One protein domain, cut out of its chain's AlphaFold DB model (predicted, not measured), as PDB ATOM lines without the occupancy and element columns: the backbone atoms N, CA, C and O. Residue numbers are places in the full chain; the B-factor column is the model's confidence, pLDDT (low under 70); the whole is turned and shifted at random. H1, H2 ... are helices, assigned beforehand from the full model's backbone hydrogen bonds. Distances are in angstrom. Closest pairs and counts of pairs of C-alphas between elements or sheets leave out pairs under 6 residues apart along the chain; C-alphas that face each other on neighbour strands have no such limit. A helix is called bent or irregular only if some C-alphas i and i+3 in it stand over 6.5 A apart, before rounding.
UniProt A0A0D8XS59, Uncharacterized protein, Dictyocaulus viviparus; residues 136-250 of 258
ATOM      1  N   GLU A 136       8.861 -30.443  20.091       85.94
ATOM      2  CA  GLU A 136       9.579 -29.207  19.791       85.94
ATOM      3  C   GLU A 136      10.051 -28.491  21.065       85.94
ATOM      4  O   GLU A 136      11.238 -28.186  21.191       85.94
ATOM      5  N   HIS A 137       9.164 -28.288  22.043       86.62
ATOM      6  CA  HIS A 137       9.516 -27.630  23.306       86.62
ATOM      7  C   HIS A 137      10.563 -28.426  24.090       86.62
ATOM      8  O   HIS A 137      11.463 -27.848  24.703       86.62
ATOM      9  N   LEU A 138      10.489 -29.758  24.043       86.25
ATOM     10  CA  LEU A 138      11.492 -30.616  24.667       86.25
ATOM     11  C   LEU A 138      12.860 -30.474  23.982       86.25
ATOM     12  O   LEU A 138      13.879 -30.383  24.668       86.25
ATOM     13  N   MET A 139      12.905 -30.420  22.647       87.81
ATOM     14  CA  MET A 139      14.161 -30.188  21.926       87.81
ATOM     15  C   MET A 139      14.739 -28.801  22.215       87.81
ATOM     16  O   MET A 139      15.942 -28.686  22.444       87.81
ATOM     17  N   GLN A 140      13.903 -27.761  22.266       90.00
ATOM     18  CA  GLN A 140      14.334 -26.405  22.622       90.00
ATOM     19  C   GLN A 140      14.928 -26.358  24.034       90.00
ATOM     20  O   GLN A 140      16.010 -25.801  24.230       90.00
ATOM     21  N   LEU A 141      14.273 -27.002  25.007       90.00
ATOM     22  CA  LEU A 141      14.788 -27.128  26.370       90.00
ATOM     23  C   LEU A 141      16.148 -27.828  26.390       90.00
ATOM     24  O   LEU A 141      17.078 -27.356  27.038       90.00
ATOM     25  N   LYS A 142      16.292 -28.942  25.671       89.25
ATOM     26  CA  LYS A 142      17.567 -29.665  25.597       89.25
ATOM     27  C   LYS A 142      18.664 -28.827  24.973       89.25
ATOM     28  O   LYS A 142      19.754 -28.745  25.534       89.25
ATOM     29  N   GLN A 143      18.371 -28.170  23.858       91.56
ATOM     30  CA  GLN A 143      19.318 -27.279  23.207       91.56
ATOM     31  C   GLN A 143      19.752 -26.162  24.160       91.56
ATOM     32  O   GLN A 143      20.943 -25.870  24.271       91.56
ATOM     33  N   PHE A 144      18.812 -25.581  24.904       91.69
ATOM     34  CA  PHE A 144      19.111 -24.591  25.932       91.69
ATOM     35  C   PHE A 144      20.031 -25.159  27.026       91.69
ATOM     36  O   PHE A 144      21.073 -24.574  27.313       91.69
ATOM     37  N   LEU A 145      19.709 -26.332  27.583       92.94
ATOM     38  CA  LEU A 145      20.522 -26.988  28.616       92.94
ATOM     39  C   LEU A 145      21.936 -27.319  28.122       92.94
ATOM     40  O   LEU A 145      22.902 -27.168  28.869       92.94
ATOM     41  N   LEU A 146      22.081 -27.769  26.875       91.62
ATOM     42  CA  LEU A 146      23.375 -28.132  26.301       91.62
ATOM     43  C   LEU A 146      24.238 -26.896  26.015       91.62
ATOM     44  O   LEU A 146      25.422 -26.906  26.355       91.62
ATOM     45  N   THR A 147      23.642 -25.831  25.474       95.00
ATOM     46  CA  THR A 147      24.347 -24.595  25.087       95.00
ATOM     47  C   THR A 147      24.718 -23.703  26.263       95.00
ATOM     48  O   THR A 147      25.763 -23.055  26.221       95.00
ATOM     49  N   LYS A 148      23.897 -23.664  27.314       97.00
ATOM     50  CA  LYS A 148      24.140 -22.819  28.484       97.00
ATOM     51  C   LYS A 148      25.032 -23.488  29.515       97.00
ATOM     52  O   LYS A 148      25.008 -24.708  29.716       97.00
ATOM     53  N   THR A 149      25.850 -22.680  30.179       97.62
ATOM     54  CA  THR A 149      26.643 -23.138  31.320       97.62
ATOM     55  C   THR A 149      25.727 -23.409  32.522       97.62
ATOM     56  O   THR A 149      24.674 -22.782  32.642       97.62
ATOM     57  N   PRO A 150      26.097 -24.329  33.434       97.94
ATOM     58  CA  PRO A 150      25.313 -24.575  34.647       97.94
ATOM     59  C   PRO A 150      25.061 -23.307  35.475       97.94
ATOM     60  O   PRO A 150      23.983 -23.147  36.039       97.94
ATOM     61  N   ASP A 151      26.040 -22.400  35.496       98.00
ATOM     62  CA  ASP A 151      25.977 -21.125  36.211       98.00
ATOM     63  C   ASP A 151      24.947 -20.163  35.605       98.00
ATOM     64  O   ASP A 151      24.087 -19.653  36.318       98.00
ATOM     65  N   GLU A 152      24.936 -19.995  34.277       97.94
ATOM     66  CA  GLU A 152      23.917 -19.187  33.591       97.94
ATOM     67  C   GLU A 152      22.498 -19.725  33.823       97.94
ATOM     68  O   GLU A 152      21.557 -18.949  34.016       97.94
ATOM     69  N   ILE A 153      22.333 -21.052  33.805       97.88
ATOM     70  CA  ILE A 153      21.037 -21.694  34.062       97.88
ATOM     71  C   ILE A 153      20.608 -21.418  35.506       97.88
ATOM     72  O   ILE A 153      19.464 -21.026  35.736       97.88
ATOM     73  N   ALA A 154      21.521 -21.577  36.468       98.25
ATOM     74  CA  ALA A 154      21.256 -21.307  37.875       98.25
ATOM     75  C   ALA A 154      20.866 -19.842  38.109       98.25
ATOM     76  O   ALA A 154      19.819 -19.589  38.694       98.25
ATOM     77  N   LEU A 155      21.628 -18.886  37.573       97.81
ATOM     78  CA  LEU A 155      21.317 -17.458  37.672       97.81
ATOM     79  C   LEU A 155      19.958 -17.114  37.056       97.81
ATOM     80  O   LEU A 155      19.206 -16.331  37.635       97.81
ATOM     81  N   THR A 156      19.615 -17.718  35.916       97.12
ATOM     82  CA  THR A 156      18.308 -17.513  35.269       97.12
ATOM     83  C   THR A 156      17.169 -18.021  36.155       97.12
ATOM     84  O   THR A 156      16.181 -17.317  36.356       97.12
ATOM     85  N   LEU A 157      17.312 -19.218  36.735       97.06
ATOM     86  CA  LEU A 157      16.327 -19.769  37.670       97.06
ATOM     87  C   LEU A 157      16.191 -18.894  38.921       97.06
ATOM     88  O   LEU A 157      15.076 -18.530  39.292       97.06
ATOM     89  N   SER A 158      17.311 -18.509  39.530       97.50
ATOM     90  CA  SER A 158      17.327 -17.678  40.733       97.50
ATOM     91  C   SER A 158      16.754 -16.288  40.493       97.50
ATOM     92  O   SER A 158      16.068 -15.757  41.362       97.50
ATOM     93  N   HIS A 159      16.963 -15.713  39.307       96.94
ATOM     94  CA  HIS A 159      16.337 -14.455  38.922       96.94
ATOM     95  C   HIS A 159      14.807 -14.568  38.889       96.94
ATOM     96  O   HIS A 159      14.118 -13.745  39.494       96.94
ATOM     97  N   GLU A 160      14.271 -15.608  38.247       96.31
ATOM     98  CA  GLU A 160      12.823 -15.832  38.191       96.31
ATOM     99  C   GLU A 160      12.228 -16.103  39.579       96.31
ATOM    100  O   GLU A 160      11.169 -15.574  39.917       96.31
ATOM    101  N   HIS A 161      12.923 -16.855  40.437       96.25
ATOM    102  CA  HIS A 161      12.467 -17.084  41.810       96.25
ATOM    103  C   HIS A 161      12.528 -15.814  42.664       96.25
ATOM    104  O   HIS A 161      11.593 -15.532  43.414       96.25
ATOM    105  N   ALA A 162      13.572 -14.995  42.515       94.88
ATOM    106  CA  ALA A 162      13.665 -13.703  43.186       94.88
ATOM    107  C   ALA A 162      12.547 -12.749  42.738       94.88
ATOM    108  O   ALA A 162      11.990 -12.022  43.563       94.88
ATOM    109  N   LYS A 163      12.180 -12.782  41.453       94.19
ATOM    110  CA  LYS A 163      11.051 -12.026  40.901       94.19
ATOM    111  C   LYS A 163       9.714 -12.502  41.474       94.19
ATOM    112  O   LYS A 163       8.944 -11.676  41.954       94.19
ATOM    113  N   MET A 164       9.467 -13.812  41.497       93.94
ATOM    114  CA  MET A 164       8.260 -14.411  42.090       93.94
ATOM    115  C   MET A 164       8.121 -14.063  43.580       93.94
ATOM    116  O   MET A 164       7.044 -13.707  44.055       93.94
ATOM    117  N   LEU A 165       9.238 -14.074  44.312       93.62
ATOM    118  CA  LEU A 165       9.312 -13.680  45.720       93.62
ATOM    119  C   LEU A 165       9.368 -12.158  45.935       93.62
ATOM    120  O   LEU A 165       9.516 -11.713  47.075       93.62
ATOM    121  N   ARG A 166       9.249 -11.351  44.872       92.00
ATOM    122  CA  ARG A 166       9.269  -9.878  44.925       92.00
ATOM    123  C   ARG A 166      10.498  -9.318  45.649       92.00
ATOM    124  O   ARG A 166      10.429  -8.288  46.310       92.00
ATOM    125  N   LEU A 167      11.635 -10.005  45.534       90.50
ATOM    126  CA  LEU A 167      12.911  -9.596  46.133       90.50
ATOM    127  C   LEU A 167      13.639  -8.545  45.288       90.50
ATOM    128  O   LEU A 167      14.559  -7.893  45.772       90.50
ATOM    129  N   LEU A 168      13.238  -8.404  44.023       87.62
ATOM    130  CA  LEU A 168      13.826  -7.459  43.072       87.62
ATOM    131  C   LEU A 168      13.116  -6.096  43.072       87.62
ATOM    132  O   LEU A 168      13.635  -5.136  42.506       87.62
ATOM    133  N   GLU A 169      11.925  -6.006  43.670       80.25
ATOM    134  CA  GLU A 169      11.177  -4.753  43.758       80.25
ATOM    135  C   GLU A 169      11.787  -3.841  44.834       80.25
ATOM    136  O   GLU A 169      12.182  -4.315  45.903       80.25
ATOM    137  N   PRO A 170      11.874  -2.522  44.589       69.75
ATOM    138  CA  PRO A 170      12.452  -1.606  45.558       69.75
ATOM    139  C   PRO A 170      11.621  -1.570  46.849       69.75
ATOM    140  O   PRO A 170      10.388  -1.553  46.816       69.75
ATOM    141  N   ILE A 171      12.321  -1.528  47.988       66.94
ATOM    142  CA  ILE A 171      11.809  -1.683  49.365       66.94
ATOM    143  C   ILE A 171      11.027  -0.439  49.831       66.94
ATOM    144  O   ILE A 171      11.250   0.102  50.907       66.94
ATOM    145  N   TYR A 172      10.109   0.075  49.017       66.94
ATOM    146  CA  TYR A 172       9.219   1.156  49.442       66.94
ATOM    147  C   TYR A 172       8.035   0.628  50.263       66.94
ATOM    148  O   TYR A 172       7.377   1.402  50.944       66.94
ATOM    149  N   ASN A 173       7.771  -0.685  50.221       64.38
ATOM    150  CA  ASN A 173       6.740  -1.354  51.013       64.38
ATOM    151  C   ASN A 173       7.262  -2.710  51.515       64.38
ATOM    152  O   ASN A 173       7.148  -3.715  50.812       64.38
ATOM    153  N   GLU A 174       7.816  -2.765  52.729       65.19
ATOM    154  CA  GLU A 174       8.311  -4.014  53.348       65.19
ATOM    155  C   GLU A 174       7.231  -5.105  53.471       65.19
ATOM    156  O   GLU A 174       7.532  -6.299  53.513       65.19
ATOM    157  N   GLU A 175       5.958  -4.708  53.467       64.75
ATOM    158  CA  GLU A 175       4.799  -5.605  53.466       64.75
ATOM    159  C   GLU A 175       4.669  -6.444  52.184       64.75
ATOM    160  O   GLU A 175       3.915  -7.414  52.157       64.75
ATOM    161  N   LYS A 176       5.413  -6.104  51.122       73.56
ATOM    162  CA  LYS A 176       5.369  -6.805  49.829       73.56
ATOM    163  C   LYS A 176       6.474  -7.843  49.642       73.56
ATOM    164  O   LYS A 176       6.492  -8.494  48.601       73.56
ATOM    165  N   ASN A 177       7.359  -8.035  50.623       87.38
ATOM    166  CA  ASN A 177       8.383  -9.074  50.552       87.38
ATOM    167  C   ASN A 177       7.729 -10.470  50.506       87.38
ATOM    168  O   ASN A 177       6.979 -10.844  51.413       87.38
ATOM    169  N   GLY A 178       8.032 -11.254  49.470       91.44
ATOM    170  CA  GLY A 178       7.427 -12.569  49.259       91.44
ATOM    171  C   GLY A 178       7.749 -13.581  50.357       91.44
ATOM    172  O   GLY A 178       6.872 -14.356  50.727       91.44
ATOM    173  N   LEU A 179       8.947 -13.540  50.953       92.06
ATOM    174  CA  LEU A 179       9.305 -14.427  52.070       92.06
ATOM    175  C   LEU A 179       8.439 -14.153  53.301       92.06
ATOM    176  O   LEU A 179       7.964 -15.087  53.943       92.06
ATOM    177  N   ARG A 180       8.175 -12.876  53.606       91.62
ATOM    178  CA  ARG A 180       7.248 -12.501  54.682       91.62
ATOM    179  C   ARG A 180       5.820 -12.910  54.334       91.62
ATOM    180  O   ARG A 180       5.124 -13.462  55.180       91.62
ATOM    181  N   LEU A 181       5.397 -12.673  53.092       91.94
ATOM    182  CA  LEU A 181       4.046 -12.981  52.630       91.94
ATOM    183  C   LEU A 181       3.732 -14.480  52.726       91.94
ATOM    184  O   LEU A 181       2.648 -14.833  53.181       91.94
ATOM    185  N   VAL A 182       4.681 -15.361  52.385       94.50
ATOM    186  CA  VAL A 182       4.531 -16.828  52.482       94.50
ATOM    187  C   VAL A 182       4.145 -17.292  53.891       94.50
ATOM    188  O   VAL A 182       3.408 -18.270  54.018       94.50
ATOM    189  N   LEU A 183       4.584 -16.589  54.937       93.94
ATOM    190  CA  LEU A 183       4.278 -16.921  56.333       93.94
ATOM    191  C   LEU A 183       2.898 -16.422  56.788       93.94
ATOM    192  O   LEU A 183       2.392 -16.862  57.819       93.94
ATOM    193  N   LEU A 184       2.276 -15.511  56.037       93.25
ATOM    194  CA  LEU A 184       0.983 -14.922  56.377       93.25
ATOM    195  C   LEU A 184      -0.174 -15.704  55.732       93.25
ATOM    196  O   LEU A 184      -0.020 -16.268  54.642       93.25
ATOM    197  N   PRO A 185      -1.382 -15.698  56.325       94.62
ATOM    198  CA  PRO A 185      -2.564 -16.294  55.698       94.62
ATOM    199  C   PRO A 185      -2.861 -15.713  54.306       94.62
ATOM    200  O   PRO A 185      -3.182 -16.466  53.386       94.62
ATOM    201  N   SER A 186      -2.655 -14.402  54.130       92.75
ATOM    202  CA  SER A 186      -2.824 -13.682  52.859       92.75
ATOM    203  C   SER A 186      -1.867 -14.136  51.749       92.75
ATOM    204  O   SER A 186      -2.142 -13.902  50.576       92.75
ATOM    205  N   GLY A 187      -0.772 -14.826  52.086       94.25
ATOM    206  CA  GLY A 187       0.162 -15.402  51.118       94.25
ATOM    207  C   GLY A 187      -0.226 -16.773  50.579       94.25
ATOM    208  O   GLY A 187       0.625 -17.450  50.004       94.25
ATOM    209  N   SER A 188      -1.474 -17.218  50.764       96.50
ATOM    210  CA  SER A 188      -1.942 -18.514  50.257       96.50
ATOM    211  C   SER A 188      -1.698 -18.674  48.758       96.50
ATOM    212  O   SER A 188      -1.175 -19.707  48.351       96.50
ATOM    213  N   SER A 189      -1.997 -17.653  47.954       96.44
ATOM    214  CA  SER A 189      -1.772 -17.681  46.504       96.44
ATOM    215  C   SER A 189      -0.291 -17.889  46.154       96.44
ATOM    216  O   SER A 189       0.047 -18.815  45.423       96.44
ATOM    217  N   LEU A 190       0.612 -17.127  46.788       95.69
ATOM    218  CA  LEU A 190       2.057 -17.253  46.573       95.69
ATOM    219  C   LEU A 190       2.588 -18.639  46.978       95.69
ATOM    220  O   LEU A 190       3.437 -19.200  46.291       95.69
ATOM    221  N   ARG A 191       2.075 -19.234  48.065       97.00
ATOM    222  CA  ARG A 191       2.433 -20.613  48.439       97.00
ATOM    223  C   ARG A 191       2.032 -21.621  47.362       97.00
ATOM    224  O   ARG A 191       2.829 -22.500  47.050       97.00
ATOM    225  N   HIS A 192       0.831 -21.497  46.795       97.56
ATOM    226  CA  HIS A 192       0.392 -22.375  45.706       97.56
ATOM    227  C   HIS A 192       1.268 -22.200  44.463       97.56
ATOM    228  O   HIS A 192       1.679 -23.196  43.873       97.56
ATOM    229  N   GLU A 193       1.612 -20.961  44.116       97.19
ATOM    230  CA  GLU A 193       2.499 -20.658  42.990       97.19
ATOM    231  C   GLU A 193       3.889 -21.289  43.171       97.19
ATOM    232  O   GLU A 193       4.382 -21.954  42.263       97.19
ATOM    233  N   LEU A 194       4.488 -21.182  44.364       96.94
ATOM    234  CA  LEU A 194       5.777 -21.812  44.676       96.94
ATOM    235  C   LEU A 194       5.708 -23.346  44.642       96.94
ATOM    236  O   LEU A 194       6.621 -23.998  44.134       96.94
ATOM    237  N   ILE A 195       4.625 -23.942  45.150       97.38
ATOM    238  CA  ILE A 195       4.420 -25.396  45.085       97.38
ATOM    239  C   ILE A 195       4.344 -25.850  43.627       97.38
ATOM    240  O   ILE A 195       5.015 -26.809  43.240       97.38
ATOM    241  N   GLU A 196       3.561 -25.152  42.808       97.56
ATOM    242  CA  GLU A 196       3.413 -25.486  41.396       97.56
ATOM    243  C   GLU A 196       4.723 -25.278  40.633       97.56
ATOM    244  O   GLU A 196       5.134 -26.133  39.848       97.56
ATOM    245  N   ARG A 197       5.464 -24.216  40.959       97.19
ATOM    246  CA  ARG A 197       6.795 -23.967  40.410       97.19
ATOM    247  C   ARG A 197       7.775 -25.100  40.719       97.19
ATOM    248  O   ARG A 197       8.529 -25.498  39.832       97.19
ATOM    249  N   CYS A 198       7.755 -25.654  41.935       96.69
ATOM    250  CA  CYS A 198       8.612 -26.788  42.291       96.69
ATOM    251  C   CYS A 198       8.251 -28.049  41.485       96.69
ATOM    252  O   CYS A 198       9.144 -28.727  40.978       96.69
ATOM    253  N   LYS A 199       6.953 -28.335  41.292       96.25
ATOM    254  CA  LYS A 199       6.505 -29.456  40.443       96.25
ATOM    255  C   LYS A 199       6.943 -29.282  38.994       96.25
ATOM    256  O   LYS A 199       7.448 -30.228  38.398       96.25
ATOM    257  N   GLN A 200       6.787 -28.080  38.442       95.38
ATOM    258  CA  GLN A 200       7.233 -27.767  37.088       95.38
ATOM    259  C   GLN A 200       8.738 -27.983  36.944       95.38
ATOM    260  O   GLN A 200       9.158 -28.678  36.029       95.38
ATOM    261  N   LEU A 201       9.543 -27.464  37.877       96.19
ATOM    262  CA  LEU A 201      10.997 -27.624  37.847       96.19
ATOM    263  C   LEU A 201      11.413 -29.103  37.915       96.19
ATOM    264  O   LEU A 201      12.271 -29.538  37.145       96.19
ATOM    265  N   ARG A 202      10.756 -29.887  38.780       95.31
ATOM    266  CA  ARG A 202      10.934 -31.343  38.866       95.31
ATOM    267  C   ARG A 202      10.606 -32.034  37.544       95.31
ATOM    268  O   ARG A 202      11.426 -32.795  37.035       95.31
ATOM    269  N   LEU A 203       9.441 -31.749  36.961       93.25
ATOM    270  CA  LEU A 203       9.024 -32.326  35.682       93.25
ATOM    271  C   LEU A 203       9.978 -31.933  34.552       93.25
ATOM    272  O   LEU A 203      10.410 -32.801  33.802       93.25
ATOM    273  N   THR A 204      10.367 -30.661  34.452       93.62
ATOM    274  CA  THR A 204      11.346 -30.176  33.468       93.62
ATOM    275  C   THR A 204      12.671 -30.930  33.585       93.62
ATOM    276  O   THR A 204      13.217 -31.367  32.569       93.62
ATOM    277  N   CYS A 205      13.170 -31.129  34.809       95.06
ATOM    278  CA  CYS A 205      14.386 -31.894  35.054       95.06
ATOM    279  C   CYS A 205      14.234 -33.347  34.575       95.06
ATOM    280  O   CYS A 205      14.984 -33.776  33.696       95.06
ATOM    281  N   LEU A 206      13.215 -34.066  35.057       93.00
ATOM    282  CA  LEU A 206      12.976 -35.468  34.694       93.00
ATOM    283  C   LEU A 206      12.769 -35.654  33.191       93.00
ATOM    284  O   LEU A 206      13.425 -36.492  32.583       93.00
ATOM    285  N   LEU A 207      11.906 -34.851  32.571       91.38
ATOM    286  CA  LEU A 207      11.606 -34.948  31.143       91.38
ATOM    287  C   LEU A 207      12.847 -34.692  30.292       91.38
ATOM    288  O   LEU A 207      13.094 -35.414  29.330       91.38
ATOM    289  N   SER A 208      13.672 -33.710  30.659       92.06
ATOM    290  CA  SER A 208      14.903 -33.441  29.912       92.06
ATOM    291  C   SER A 208      15.910 -34.598  29.974       92.06
ATOM    292  O   SER A 208      16.641 -34.807  29.006       92.06
ATOM    293  N   ILE A 209      15.928 -35.362  31.073       91.88
ATOM    294  CA  ILE A 209      16.802 -36.530  31.255       91.88
ATOM    295  C   ILE A 209      16.221 -37.758  30.545       91.88
ATOM    296  O   ILE A 209      16.936 -38.444  29.818       91.88
ATOM    297  N   LEU A 210      14.934 -38.039  30.761       88.81
ATOM    298  CA  LEU A 210      14.287 -39.293  30.364       88.81
ATOM    299  C   LEU A 210      13.815 -39.297  28.909       88.81
ATOM    300  O   LEU A 210      13.789 -40.348  28.272       88.81
ATOM    301  N   CYS A 211      13.432 -38.146  28.360       83.44
ATOM    302  CA  CYS A 211      12.868 -38.086  27.019       83.44
ATOM    303  C   CYS A 211      13.963 -37.754  25.998       83.44
ATOM    304  O   CYS A 211      14.355 -36.600  25.871       83.44
ATOM    305  N   GLY A 212      14.468 -38.742  25.252       70.25
ATOM    306  CA  GLY A 212      15.340 -38.567  24.078       70.25
ATOM    307  C   GLY A 212      16.356 -39.695  23.890       70.25
ATOM    308  O   GLY A 212      16.168 -40.792  24.407       70.25
ATOM    309  N   THR A 213      17.427 -39.440  23.135       73.94
ATOM    310  CA  THR A 213      18.494 -40.426  22.918       73.94
ATOM    311  C   THR A 213      19.259 -40.684  24.218       73.94
ATOM    312  O   THR A 213      19.557 -39.773  24.993       73.94
ATOM    313  N   ARG A 214      19.605 -41.953  24.459       77.88
ATOM    314  CA  ARG A 214      20.359 -42.384  25.649       77.88
ATOM    315  C   ARG A 214      21.751 -41.738  25.732       77.88
ATOM    316  O   ARG A 214      22.320 -41.634  26.816       77.88
ATOM    317  N   GLU A 215      22.268 -41.281  24.593       82.12
ATOM    318  CA  GLU A 215      23.551 -40.593  24.465       82.12
ATOM    319  C   GLU A 215      23.557 -39.236  25.175       82.12
ATOM    320  O   GLU A 215      24.506 -38.951  25.892       82.12
ATOM    321  N   ASP A 216      22.486 -38.445  25.109       86.00
ATOM    322  CA  ASP A 216      22.471 -37.118  25.743       86.00
ATOM    323  C   ASP A 216      22.040 -37.156  27.214       86.00
ATOM    324  O   ASP A 216      22.339 -36.238  27.982       86.00
ATOM    325  N   ALA A 217      21.356 -38.223  27.638       89.69
ATOM    326  CA  ALA A 217      20.769 -38.328  28.975       89.69
ATOM    327  C   ALA A 217      21.809 -38.142  30.095       89.69
ATOM    328  O   ALA A 217      21.572 -37.403  31.052       89.69
ATOM    329  N   HIS A 218      22.992 -38.749  29.960       90.75
ATOM    330  CA  HIS A 218      24.062 -38.622  30.956       90.75
ATOM    331  C   HIS A 218      24.682 -37.212  30.987       90.75
ATOM    332  O   HIS A 218      25.074 -36.730  32.053       90.75
ATOM    333  N   ILE A 219      24.739 -36.525  29.839       93.38
ATOM    334  CA  ILE A 219      25.234 -35.145  29.726       93.38
ATOM    335  C   ILE A 219      24.248 -34.189  30.397       93.38
ATOM    336  O   ILE A 219      24.656 -33.332  31.183       93.38
ATOM    337  N   ILE A 220      22.952 -34.361  30.130       94.31
ATOM    338  CA  ILE A 220      21.875 -33.557  30.716       94.31
ATOM    339  C   ILE A 220      21.783 -33.796  32.227       94.31
ATOM    340  O   ILE A 220      21.693 -32.835  32.989       94.31
ATOM    341  N   LEU A 221      21.893 -35.047  32.683       94.69
ATOM    342  CA  LEU A 221      21.960 -35.371  34.108       94.69
ATOM    343  C   LEU A 221      23.138 -34.657  34.784       94.69
ATOM    344  O   LEU A 221      22.955 -33.956  35.780       94.69
ATOM    345  N   LYS A 222      24.345 -34.772  34.212       95.12
ATOM    346  CA  LYS A 222      25.529 -34.058  34.709       95.12
ATOM    347  C   LYS A 222      25.300 -32.544  34.731       95.12
ATOM    348  O   LYS A 222      25.711 -31.889  35.689       95.12
ATOM    349  N   LYS A 223      24.637 -31.987  33.711       96.50
ATOM    350  CA  LYS A 223      24.287 -30.563  33.650       96.50
ATOM    351  C   LYS A 223      23.397 -30.171  34.833       96.50
ATOM    352  O   LYS A 223      23.761 -29.243  35.542       96.50
ATOM    353  N   TRP A 224      22.316 -30.904  35.111       97.31
ATOM    354  CA  TRP A 224      21.430 -30.625  36.251       97.31
ATOM    355  C   TRP A 224      22.115 -30.747  37.613       97.31
ATOM    356  O   TRP A 224      21.865 -29.917  38.488       97.31
ATOM    357  N   ILE A 225      23.013 -31.721  37.792       97.62
ATOM    358  CA  ILE A 225      23.816 -31.845  39.021       97.62
ATOM    359  C   ILE A 225      24.672 -30.587  39.221       97.62
ATOM    360  O   ILE A 225      24.645 -29.979  40.290       97.62
ATOM    361  N   LEU A 226      25.393 -30.155  38.182       98.12
ATOM    362  CA  LEU A 226      26.227 -28.953  38.249       98.12
ATOM    363  C   LEU A 226      25.391 -27.681  38.449       98.12
ATOM    364  O   LEU A 226      25.792 -26.812  39.218       98.12
ATOM    365  N   THR A 227      24.216 -27.586  37.819       98.38
ATOM    366  CA  THR A 227      23.279 -26.474  38.032       98.38
ATOM    367  C   THR A 227      22.809 -26.442  39.484       98.38
ATOM    368  O   THR A 227      22.771 -25.376  40.083       98.38
ATOM    369  N   THR A 228      22.522 -27.599  40.088       98.19
ATOM    370  CA  THR A 228      22.116 -27.702  41.502       98.19
ATOM    371  C   THR A 228      23.218 -27.214  42.444       98.19
ATOM    372  O   THR A 228      22.947 -26.450  43.367       98.19
ATOM    373  N   ILE A 229      24.479 -27.572  42.174       97.94
ATOM    374  CA  ILE A 229      25.637 -27.057  42.925       97.94
ATOM    375  C   ILE A 229      25.744 -25.533  42.775       97.94
ATOM    376  O   ILE A 229      25.967 -24.824  43.755       97.94
ATOM    377  N   SER A 230      25.551 -25.018  41.561       98.25
ATOM    378  CA  SER A 230      25.594 -23.580  41.296       98.25
ATOM    379  C   SER A 230      24.451 -22.821  41.979       98.25
ATOM    380  O   SER A 230      24.671 -21.731  42.497       98.25
ATOM    381  N   LEU A 231      23.246 -23.394  42.041       98.38
ATOM    382  CA  LEU A 231      22.110 -22.828  42.778       98.38
ATOM    383  C   LEU A 231      22.412 -22.719  44.276       98.38
ATOM    384  O   LEU A 231      22.114 -21.694  44.885       98.38
ATOM    385  N   ALA A 232      23.052 -23.742  44.856       97.38
ATOM    386  CA  ALA A 232      23.500 -23.697  46.246       97.38
ATOM    387  C   ALA A 232      24.527 -22.578  46.478       97.38
ATOM    388  O   ALA A 232      24.446 -21.873  47.482       97.38
ATOM    389  N   TYR A 233      25.456 -22.378  45.537       96.94
ATOM    390  CA  TYR A 233      26.442 -21.297  45.600       96.94
ATOM    391  C   TYR A 233      25.798 -19.902  45.531       96.94
ATOM    392  O   TYR A 233      26.187 -19.012  46.285       96.94
ATOM    393  N   HIS A 234      24.779 -19.722  44.684       95.31
ATOM    394  CA  HIS A 234      24.033 -18.459  44.555       95.31
ATOM    395  C   HIS A 234      22.985 -18.230  45.654       95.31
ATOM    396  O   HIS A 234      22.386 -17.159  45.718       95.31
ATOM    397  N   GLY A 235      22.765 -19.207  46.538       95.81
ATOM    398  CA  GLY A 235      21.840 -19.088  47.666       95.81
ATOM    399  C   GLY A 235      20.367 -19.346  47.333       95.81
ATOM    400  O   GLY A 235      19.500 -19.070  48.162       95.81
ATOM    401  N   ASP A 236      20.054 -19.912  46.165       97.25
ATOM    402  CA  ASP A 236      18.691 -20.332  45.816       97.25
ATOM    403  C   ASP A 236      18.394 -21.723  46.392       97.25
ATOM    404  O   ASP A 236      18.390 -22.752  45.707       97.25
ATOM    405  N   ALA A 237      18.165 -21.742  47.705       96.50
ATOM    406  CA  ALA A 237      17.855 -22.957  48.450       96.50
ATOM    407  C   ALA A 237      16.551 -23.623  47.972       96.50
ATOM    408  O   ALA A 237      16.436 -24.850  48.014       96.50
ATOM    409  N   PHE A 238      15.587 -22.837  47.483       96.69
ATOM    410  CA  PHE A 238      14.315 -23.344  46.975       96.69
ATOM    411  C   PHE A 238      14.538 -24.233  45.746       96.69
ATOM    412  O   PHE A 238      14.230 -25.425  45.791       96.69
ATOM    413  N   ALA A 239      15.161 -23.703  44.691       97.06
ATOM    414  CA  ALA A 239      15.422 -24.468  43.473       97.06
ATOM    415  C   ALA A 239      16.401 -25.620  43.714       97.06
ATOM    416  O   ALA A 239      16.200 -26.723  43.201       97.06
ATOM    417  N   CYS A 240      17.440 -25.369  44.521       97.81
ATOM    418  CA  CYS A 240      18.417 -26.383  44.895       97.81
ATOM    419  C   CYS A 240      17.738 -27.585  45.559       97.81
ATOM    420  O   CYS A 240      18.017 -28.721  45.187       97.81
ATOM    421  N   SER A 241      16.829 -27.354  46.512       96.88
ATOM    422  CA  SER A 241      16.138 -28.444  47.207       96.88
ATOM    423  C   SER A 241      15.205 -29.234  46.278       96.88
ATOM    424  O   SER A 241      15.247 -30.464  46.288       96.88
ATOM    425  N   CYS A 242      14.434 -28.553  45.417       96.50
ATOM    426  CA  CYS A 242      13.558 -29.204  44.437       96.50
ATOM    427  C   CYS A 242      14.351 -30.098  43.465       96.50
ATOM    428  O   CYS A 242      13.981 -31.253  43.237       96.50
ATOM    429  N   LEU A 243      15.461 -29.595  42.909       97.19
ATOM    430  CA  LEU A 243      16.279 -30.356  41.961       97.19
ATOM    431  C   LEU A 243      17.067 -31.478  42.639       97.19
ATOM    432  O   LEU A 243      17.088 -32.588  42.119       97.19
ATOM    433  N   ALA A 244      17.653 -31.238  43.815       96.19
ATOM    434  CA  ALA A 244      18.351 -32.280  44.568       96.19
ATOM    435  C   ALA A 244      17.415 -33.440  44.936       96.19
ATOM    436  O   ALA A 244      17.791 -34.603  44.782       96.19
ATOM    437  N   GLY A 245      16.183 -33.131  45.359       94.62
ATOM    438  CA  GLY A 245      15.147 -34.134  45.600       94.62
ATOM    439  C   GLY A 245      14.833 -34.932  44.337       94.62
ATOM    440  O   GLY A 245      14.913 -36.154  44.355       94.62
ATOM    441  N   THR A 246      14.597 -34.236  43.221       95.06
ATOM    442  CA  THR A 246      14.293 -34.854  41.920       95.06
ATOM    443  C   THR A 246      15.400 -35.796  41.439       95.06
ATOM    444  O   THR A 246      15.130 -36.905  40.992       95.06
ATOM    445  N   LEU A 247      16.660 -35.371  41.543       93.88
ATOM    446  CA  LEU A 247      17.823 -36.149  41.106       93.88
ATOM    447  C   LEU A 247      18.113 -37.359  42.004       93.88
ATOM    448  O   LEU A 247      18.824 -38.270  41.586       93.88
ATOM    449  N   SER A 248      17.571 -37.365  43.223       90.25
ATOM    450  CA  SER A 248      17.691 -38.472  44.174       90.25
ATOM    451  C   SER A 248      16.566 -39.503  44.034       90.25
ATOM    452  O   SER A 248      16.561 -40.505  44.745       90.25
ATOM    453  N   GLU A 249      15.594 -39.273  43.148       86.19
ATOM    454  CA  GLU A 249      14.484 -40.196  42.938       86.19
ATOM    455  C   GLU A 249      14.908 -41.461  42.192       86.19
ATOM    456  O   GLU A 249      15.739 -41.447  41.281       86.19
ATOM    457  N   ASN A 250      14.241 -42.571  42.520       71.44
ATOM    458  CA  ASN A 250      14.489 -43.876  41.905       71.44
ATOM    459  C   ASN A 250      14.304 -43.865  40.375       71.44
ATOM    460  O   ASN A 250      14.919 -44.672  39.684       71.44
TER     461      ASN A 250
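This is residues 136 to 250 of the 258 residues of an uncharacterized protein of Dictyocaulus viviparus (UniProt A0A0D8XS59). The long helix H4 runs along most of an elongated body; H5 folds back from its end, and H6 folds back again and packs on both. H2 packs on H5, H1 crosses the H4-H5 end, H3 packs on the start of H4, and residues 170 to 175 stick out. The printed part has 115 residues with six named helices, H1 to H6 in chain order, and no named strand: all helix. It is compact, with a radius of gyration of the C-alphas of 15.5 A, and spans 50 by 26 by 24 A.

H4, residues 185 to 210, is 38.1 A long, from C-alpha 185 at (-2.564, -16.294, 55.698). It is irregular: C-alphas 186 and 189 are 7.6 A apart. H5, residues 214 to 234, 30.7 A, is only just irregular, with C-alphas 215 and 218 6.8 A apart. H6 is residues 237 to 247, ending at (17.823, -36.149, 41.106). H2, residues 150 to 164, is 21.2 A long; H1 is residues 136 to 147 and H3 residues 178 to 183.

H4, H5 and H6 form an up and down bundle, each running against the one before. In the hairpin of H5 and H6, the closest C-alphas, Thr 228 and Cys 240, are 5.2 A apart. H2 touches H5 at a steep tilt of 57 degrees, closest at C-alphas 150 and 227, 4.4 A. Every O i to N i+4 pair is within hydrogen-bond range in H1, H2 and H6; H3 has 1 of 2, H4 20 of 22, H5 15 of 17.

The farthest C-alphas, Tyr 172 and Arg 214, are 50.9 A apart. The printed part has no cut. The link from H2 to H3 is long; residues 170 to 175 have pLDDT under 70.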